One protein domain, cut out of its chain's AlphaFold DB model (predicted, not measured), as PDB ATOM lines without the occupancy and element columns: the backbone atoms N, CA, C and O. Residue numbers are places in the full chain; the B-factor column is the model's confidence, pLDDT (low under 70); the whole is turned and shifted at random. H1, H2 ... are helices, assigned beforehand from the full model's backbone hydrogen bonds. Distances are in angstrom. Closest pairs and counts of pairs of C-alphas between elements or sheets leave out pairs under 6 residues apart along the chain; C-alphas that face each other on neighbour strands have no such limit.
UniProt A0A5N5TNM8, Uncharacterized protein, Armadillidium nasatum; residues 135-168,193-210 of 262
ATOM      1  N   GLU A 135     419.399 283.639 505.781       94.50
ATOM      2  CA  GLU A 135     418.521 282.596 506.320       94.50
ATOM      3  C   GLU A 135     417.111 282.681 505.717       94.50
ATOM      4  O   GLU A 135     416.581 281.682 505.239       94.50
ATOM      5  N   LEU A 136     416.517 283.877 505.647       93.62
ATOM      6  CA  LEU A 136     415.196 284.056 505.040       93.62
ATOM      7  C   LEU A 136     415.206 283.763 503.537       93.62
ATOM      8  O   LEU A 136     414.315 283.063 503.054       93.62
ATOM      9  N   LYS A 137     416.232 284.220 502.802       94.19
ATOM     10  CA  LYS A 137     416.423 283.856 501.383       94.19
ATOM     11  C   LYS A 137     416.486 282.339 501.220       94.19
ATOM     12  O   LYS A 137     415.834 281.785 500.336       94.19
ATOM     13  N   ARG A 138     417.240 281.672 502.091       95.75
ATOM     14  CA  ARG A 138     417.475 280.230 502.060       95.75
ATOM     15  C   ARG A 138     416.226 279.414 502.380       95.75
ATOM     16  O   ARG A 138     415.933 278.449 501.677       95.75
ATOM     17  N   LEU A 139     415.462 279.818 503.391       93.44
ATOM     18  CA  LEU A 139     414.229 279.133 503.779       93.44
ATOM     19  C   LEU A 139     413.085 279.396 502.789       93.44
ATOM     20  O   LEU A 139     412.331 278.468 502.507       93.44
ATOM     21  N   ARG A 140     412.962 280.614 502.238       91.38
ATOM     22  CA  ARG A 140     411.856 281.006 501.340       91.38
ATOM     23  C   ARG A 140     412.146 280.788 499.859       91.38
ATOM     24  O   ARG A 140     411.438 280.038 499.200       91.38
ATOM     25  N   ALA A 141     413.181 281.421 499.316       91.81
ATOM     26  CA  ALA A 141     413.486 281.333 497.884       91.81
ATOM     27  C   ALA A 141     414.251 280.047 497.524       91.81
ATOM     28  O   ALA A 141     414.131 279.537 496.408       91.81
ATOM     29  N   GLY A 142     415.022 279.509 498.470       93.81
ATOM     30  CA  GLY A 142     415.886 278.348 498.274       93.81
ATOM     31  C   GLY A 142     415.218 277.123 497.632       93.81
ATOM     32  O   GLY A 142     415.763 276.616 496.650       93.81
ATOM     33  N   PRO A 143     414.047 276.646 498.101       93.75
ATOM     34  CA  PRO A 143     413.340 275.518 497.480       93.75
ATOM     35  C   PRO A 143     412.998 275.731 496.001       93.75
ATOM     36  O   PRO A 143     413.178 274.827 495.178       93.75
ATOM     37  N   LEU A 144     412.542 276.935 495.643       93.38
ATOM     38  CA  LEU A 144     412.210 277.270 494.261       93.38
ATOM     39  C   LEU A 144     413.467 277.369 493.396       93.38
ATOM     40  O   LEU A 144     413.515 276.772 492.320       93.38
ATOM     41  N   LEU A 145     414.514 278.034 493.888       94.75
ATOM     42  CA  LEU A 145     415.796 278.135 493.188       94.75
ATOM     43  C   LEU A 145     416.442 276.762 492.971       94.75
ATOM     44  O   LEU A 145     416.949 276.488 491.881       94.75
ATOM     45  N   ARG A 146     416.369 275.870 493.966       95.88
ATOM     46  CA  ARG A 146     416.771 274.465 493.839       95.88
ATOM     47  C   ARG A 146     415.994 273.779 492.718       95.88
ATOM     48  O   ARG A 146     416.610 273.220 491.817       95.88
ATOM     49  N   THR A 147     414.667 273.883 492.735       95.69
ATOM     50  CA  THR A 147     413.791 273.253 491.734       95.69
ATOM     51  C   THR A 147     414.100 273.748 490.317       95.69
ATOM     52  O   THR A 147     414.214 272.948 489.387       95.69
ATOM     53  N   ILE A 148     414.282 275.060 490.136       95.38
ATOM     54  CA  ILE A 148     414.660 275.658 488.847       95.38
ATOM     55  C   ILE A 148     416.025 275.121 488.390       95.38
ATOM     56  O   ILE A 148     416.163 274.678 487.250       95.38
ATOM     57  N   THR A 149     417.011 275.090 489.289       96.12
ATOM     58  CA  THR A 149     418.370 274.595 489.007       96.12
ATOM     59  C   THR A 149     418.375 273.126 488.602       96.12
ATOM     60  O   THR A 149     418.974 272.757 487.591       96.12
ATOM     61  N   GLU A 150     417.667 272.282 489.350       95.69
ATOM     62  CA  GLU A 150     417.549 270.854 489.067       95.69
ATOM     63  C   GLU A 150     416.863 270.617 487.714       95.69
ATOM     64  O   GLU A 150     417.369 269.843 486.901       95.69
ATOM     65  N   ASN A 151     415.791 271.352 487.399       95.69
ATOM     66  CA  ASN A 151     415.141 271.270 486.089       95.69
ATOM     67  C   ASN A 151     416.090 271.641 484.936       95.69
ATOM     68  O   ASN A 151     416.086 270.959 483.907       95.69
ATOM     69  N   MET A 152     416.930 272.671 485.102       95.12
ATOM     70  CA  MET A 152     417.946 273.035 484.103       95.12
ATOM     71  C   MET A 152     418.969 271.907 483.894       95.12
ATOM     72  O   MET A 152     419.242 271.525 482.754       95.12
ATOM     73  N   ILE A 153     419.488 271.321 484.978       95.69
ATOM     74  CA  ILE A 153     420.464 270.221 484.919       95.69
ATOM     75  C   ILE A 153     419.859 268.980 484.249       95.69
ATOM     76  O   ILE A 153     420.451 268.411 483.329       95.69
ATOM     77  N   ILE A 154     418.658 268.571 484.662       95.31
ATOM     78  CA  ILE A 154     417.975 267.396 484.105       95.31
ATOM     79  C   ILE A 154     417.649 267.625 482.617       95.31
ATOM     80  O   ILE A 154     417.731 266.694 481.806       95.31
ATOM     81  N   LYS A 155     417.324 268.865 482.220       94.19
ATOM     82  CA  LYS A 155     417.124 269.224 480.811       94.19
ATOM     83  C   LYS A 155     418.403 269.078 479.991       94.19
ATOM     84  O   LYS A 155     418.334 268.498 478.907       94.19
ATOM     85  N   LEU A 156     419.547 269.537 480.503       93.94
ATOM     86  CA  LEU A 156     420.852 269.368 479.847       93.94
ATOM     87  C   LEU A 156     421.230 267.895 479.667       93.94
ATOM     88  O   LEU A 156     421.791 267.521 478.643       93.94
ATOM     89  N   GLN A 157     420.858 267.044 480.623       94.31
ATOM     90  CA  GLN A 157     421.050 265.591 480.546       94.31
ATOM     91  C   GLN A 157     420.061 264.888 479.595       94.31
ATOM     92  O   GLN A 157     420.056 263.664 479.508       94.31
ATOM     93  N   ASN A 158     419.205 265.639 478.891       91.56
ATOM     94  CA  ASN A 158     418.142 265.142 478.010       91.56
ATOM     95  C   ASN A 158     417.093 264.241 478.704       91.56
ATOM     96  O   ASN A 158     416.285 263.584 478.044       91.56
ATOM     97  N   ASN A 159     417.036 264.267 480.038       90.69
ATOM     98  CA  ASN A 159     416.073 263.507 480.841       90.69
ATOM     99  C   ASN A 159     414.689 264.192 480.909       90.69
ATOM    100  O   ASN A 159     413.693 263.565 481.255       90.69
ATOM    101  N   LEU A 160     414.602 265.463 480.493       88.00
ATOM    102  CA  LEU A 160     413.360 266.217 480.261       88.00
ATOM    103  C   LEU A 160     413.159 266.514 478.763       88.00
ATOM    104  O   LEU A 160     412.849 267.639 478.364       88.00
ATOM    105  N   SER A 161     413.357 265.518 477.895       83.50
ATOM    106  CA  SER A 161     413.355 265.702 476.432       83.50
ATOM    107  C   SER A 161     412.082 266.382 475.899       83.50
ATOM    108  O   SER A 161     412.172 267.323 475.107       83.50
ATOM    109  N   ARG A 162     410.899 266.000 476.400       90.56
ATOM    110  CA  ARG A 162     409.602 266.574 475.982       90.56
ATOM    111  C   ARG A 162     409.204 267.863 476.706       90.56
ATOM    112  O   ARG A 162     408.440 268.650 476.155       90.56
ATOM    113  N   ARG A 163     409.687 268.094 477.931       90.75
ATOM    114  CA  ARG A 163     409.319 269.272 478.730       90.75
ATOM    115  C   ARG A 163     410.160 270.467 478.278       90.75
ATOM    116  O   ARG A 163     411.388 270.389 478.248       90.75
ATOM    117  N   LYS A 164     409.500 271.551 477.869       90.31
ATOM    118  CA  LYS A 164     410.160 272.780 477.382       90.31
ATOM    119  C   LYS A 164     410.042 273.954 478.348       90.31
ATOM    120  O   LYS A 164     410.869 274.849 478.297       90.31
ATOM    121  N   MET A 165     409.022 273.946 479.199       91.88
ATOM    122  CA  MET A 165     408.691 275.064 480.068       91.88
ATOM    123  C   MET A 165     408.120 274.548 481.388       91.88
ATOM    124  O   MET A 165     407.378 273.560 481.409       91.88
ATOM    125  N   HIS A 166     408.481 275.239 482.462       91.94
ATOM    126  CA  HIS A 166     407.829 275.180 483.761       91.94
ATOM    127  C   HIS A 166     407.311 276.587 484.053       91.94
ATOM    128  O   HIS A 166     408.041 277.553 483.843       91.94
ATOM    129  N   ILE A 167     406.063 276.696 484.499       91.25
ATOM    130  CA  ILE A 167     405.459 277.965 484.902       91.25
ATOM    131  C   ILE A 167     405.033 277.798 486.357       91.25
ATOM    132  O   ILE A 167     404.327 276.844 486.683       91.25
ATOM    133  N   TYR A 168     405.489 278.706 487.212       89.62
ATOM    134  CA  TYR A 168     405.163 278.742 488.632       89.62
ATOM    135  C   TYR A 168     404.346 280.007 488.883       89.62
ATOM    136  O   TYR A 168     404.835 281.107 488.643       89.62
ATOM    137  N   LEU A 193     425.661 278.242 483.586       95.50
ATOM    138  CA  LEU A 193     424.990 277.418 484.601       95.50
ATOM    139  C   LEU A 193     425.922 277.021 485.762       95.50
ATOM    140  O   LEU A 193     425.468 276.913 486.898       95.50
ATOM    141  N   SER A 194     427.217 276.823 485.503       96.12
ATOM    142  CA  SER A 194     428.203 276.567 486.561       96.12
ATOM    143  C   SER A 194     428.314 277.733 487.540       96.12
ATOM    144  O   SER A 194     428.364 277.517 488.749       96.12
ATOM    145  N   ASP A 195     428.310 278.961 487.024       96.88
ATOM    146  CA  ASP A 195     428.453 280.174 487.824       96.88
ATOM    147  C   ASP A 195     427.159 280.450 488.586       96.88
ATOM    148  O   ASP A 195     427.215 280.712 489.782       96.88
ATOM    149  N   TRP A 196     425.999 280.259 487.942       95.19
ATOM    150  CA  TRP A 196     424.688 280.252 488.601       95.19
ATOM    151  C   TRP A 196     424.697 279.352 489.840       95.19
ATOM    152  O   TRP A 196     424.426 279.832 490.938       95.19
ATOM    153  N   ILE A 197     425.057 278.069 489.677       96.19
ATOM    154  CA  ILE A 197     425.061 277.078 490.765       96.19
ATOM    155  C   ILE A 197     425.964 277.537 491.912       96.19
ATOM    156  O   ILE A 197     425.561 277.468 493.073       96.19
ATOM    157  N   ASN A 198     427.165 278.022 491.590       96.94
ATOM    158  CA  ASN A 198     428.127 278.484 492.585       96.94
ATOM    159  C   ASN A 198     427.627 279.729 493.333       96.94
ATOM    160  O   ASN A 198     427.774 279.811 494.549       96.94
ATOM    161  N   LEU A 199     427.023 280.689 492.630       96.25
ATOM    162  CA  LEU A 199     426.575 281.958 493.208       96.25
ATOM    163  C   LEU A 199     425.374 281.793 494.147       96.25
ATOM    164  O   LEU A 199     425.254 282.537 495.118       96.25
ATOM    165  N   ILE A 200     424.493 280.821 493.891       95.31
ATOM    166  CA  ILE A 200     423.298 280.600 494.720       95.31
ATOM    167  C   ILE A 200     423.471 279.506 495.780       95.31
ATOM    168  O   ILE A 200     422.517 279.208 496.502       95.31
ATOM    169  N   GLN A 201     424.654 278.894 495.888       95.50
ATOM    170  CA  GLN A 201     424.887 277.727 496.748       95.50
ATOM    171  C   GLN A 201     424.489 277.966 498.215       95.50
ATOM    172  O   GLN A 201     423.911 277.086 498.855       95.50
ATOM    173  N   ASP A 202     424.715 279.180 498.722       95.38
ATOM    174  CA  ASP A 202     424.409 279.555 500.107       95.38
ATOM    175  C   ASP A 202     422.903 279.760 500.337       95.38
ATOM    176  O   ASP A 202     422.407 279.626 501.458       95.38
ATOM    177  N   VAL A 203     422.148 280.018 499.267       95.62
ATOM    178  CA  VAL A 203     420.686 280.159 499.290       95.62
ATOM    179  C   VAL A 203     419.990 278.804 499.119       95.62
ATOM    180  O   VAL A 203     418.841 278.651 499.515       95.62
ATOM    181  N   ILE A 204     420.656 277.782 498.572       95.56
ATOM    182  CA  ILE A 204     420.040 276.462 498.391       95.56
ATOM    183  C   ILE A 204     420.084 275.647 499.710       95.56
ATOM    184  O   ILE A 204     421.173 275.240 500.136       95.56
ATOM    185  N   PRO A 205     418.932 275.325 500.341       93.75
ATOM    186  CA  PRO A 205     418.854 274.516 501.564       93.75
ATOM    187  C   PRO A 205     419.349 273.093 501.301       93.75
ATOM    188  O   PRO A 205     418.974 272.526 500.281       93.75
ATOM    189  N   GLN A 206     420.152 272.490 502.183       92.44
ATOM    190  CA  GLN A 206     420.647 271.111 502.016       92.44
ATOM    191  C   GLN A 206     419.561 270.097 502.381       92.44
ATOM    192  O   GLN A 206     419.292 269.171 501.619       92.44
ATOM    193  N   ASP A 207     418.908 270.318 503.521       93.56
ATOM    194  CA  ASP A 207     417.739 269.568 503.972       93.56
ATOM    195  C   ASP A 207     416.721 270.576 504.494       93.56
ATOM    196  O   ASP A 207     416.714 270.947 505.668       93.56
ATOM    197  N   TRP A 208     415.880 271.059 503.584       93.44
ATOM    198  CA  TRP A 208     414.927 272.117 503.890       93.44
ATOM    199  C   TRP A 208     413.949 271.723 505.002       93.44
ATOM    200  O   TRP A 208     413.617 272.553 505.841       93.44
ATOM    201  N   GLU A 209     413.520 270.458 505.076       90.75
ATOM    202  CA  GLU A 209     412.583 270.032 506.120       90.75
ATOM    203  C   GLU A 209     413.213 270.089 507.505       90.75
ATOM    204  O   GLU A 209     412.574 270.525 508.467       90.75
ATOM    205  N   LYS A 210     414.469 269.649 507.612       92.81
ATOM    206  CA  LYS A 210     415.222 269.738 508.858       92.81
ATOM    207  C   LYS A 210     415.518 271.191 509.215       92.81
ATOM    208  O   LYS A 210     415.300 271.573 510.361       92.81
TER     209      LYS A 210
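Overview. This is residues 135 to 168 and 193 to 210 of the 262 residues of an uncharacterized protein of Armadillidium nasatum (UniProt A0A5N5TNM8). One long helix, H2, is the spine of this elongated piece, with the short H1 making a corner at its first end and the short H3 beside it, running the opposite way. From the other end of H2, residues 157 to 168 fold back without a named element, while residues 200 to 210 lead from H3 back past the junction of H1 and H2. The printed part has 52 residues with three named helices, in the order H1, H2, H3, and no named strand; its class is all helix. It is only just loose, close to compact, with a radius of gyration of the C-alphas of 12.1 A, and spans 35 by 23 by 18 A.

Arrangement. H2, residues 142 to 156, is the longest helix. H3, residues 193 to 199, is close to H2 but not clearly touching, with 1 pair of C-alphas within 8 A. The closest C-alphas, those of Thr 149 and Ile 197, are 7.4 A apart. Their lines stand at a shallow tilt of 21 degrees, opposite ways. H1, residues 135 to 140, and H2 meet only through their tight link of 1 residue. H1 and H3 are apart. In H1, H2 and H3 every O i to N i+4 pair is within hydrogen-bond range.

Along the chain. H2 measures 21.1 A from C-alpha 142 at (415.886, 278.348, 498.274) to C-alpha 156 at (420.852, 269.368, 479.847). H1 measures 8.5 A and begins with C-alpha 135 at (418.521, 282.596, 506.320). H3 measures 9.9 A and ends with C-alpha 199 at (426.575, 281.958, 493.208).

Size, cuts and confidence. The two C-alphas farthest apart, those of Glu 135 and Arg 162, are 35.4 A apart. Residues 169 to 192 are not printed; C-alphas 168 and 193 are 20.3 A apart across this cut, which lies in the link from H2 to H3. The mean pLDDT of the printed part is 93.7, and no printed residue is under 70.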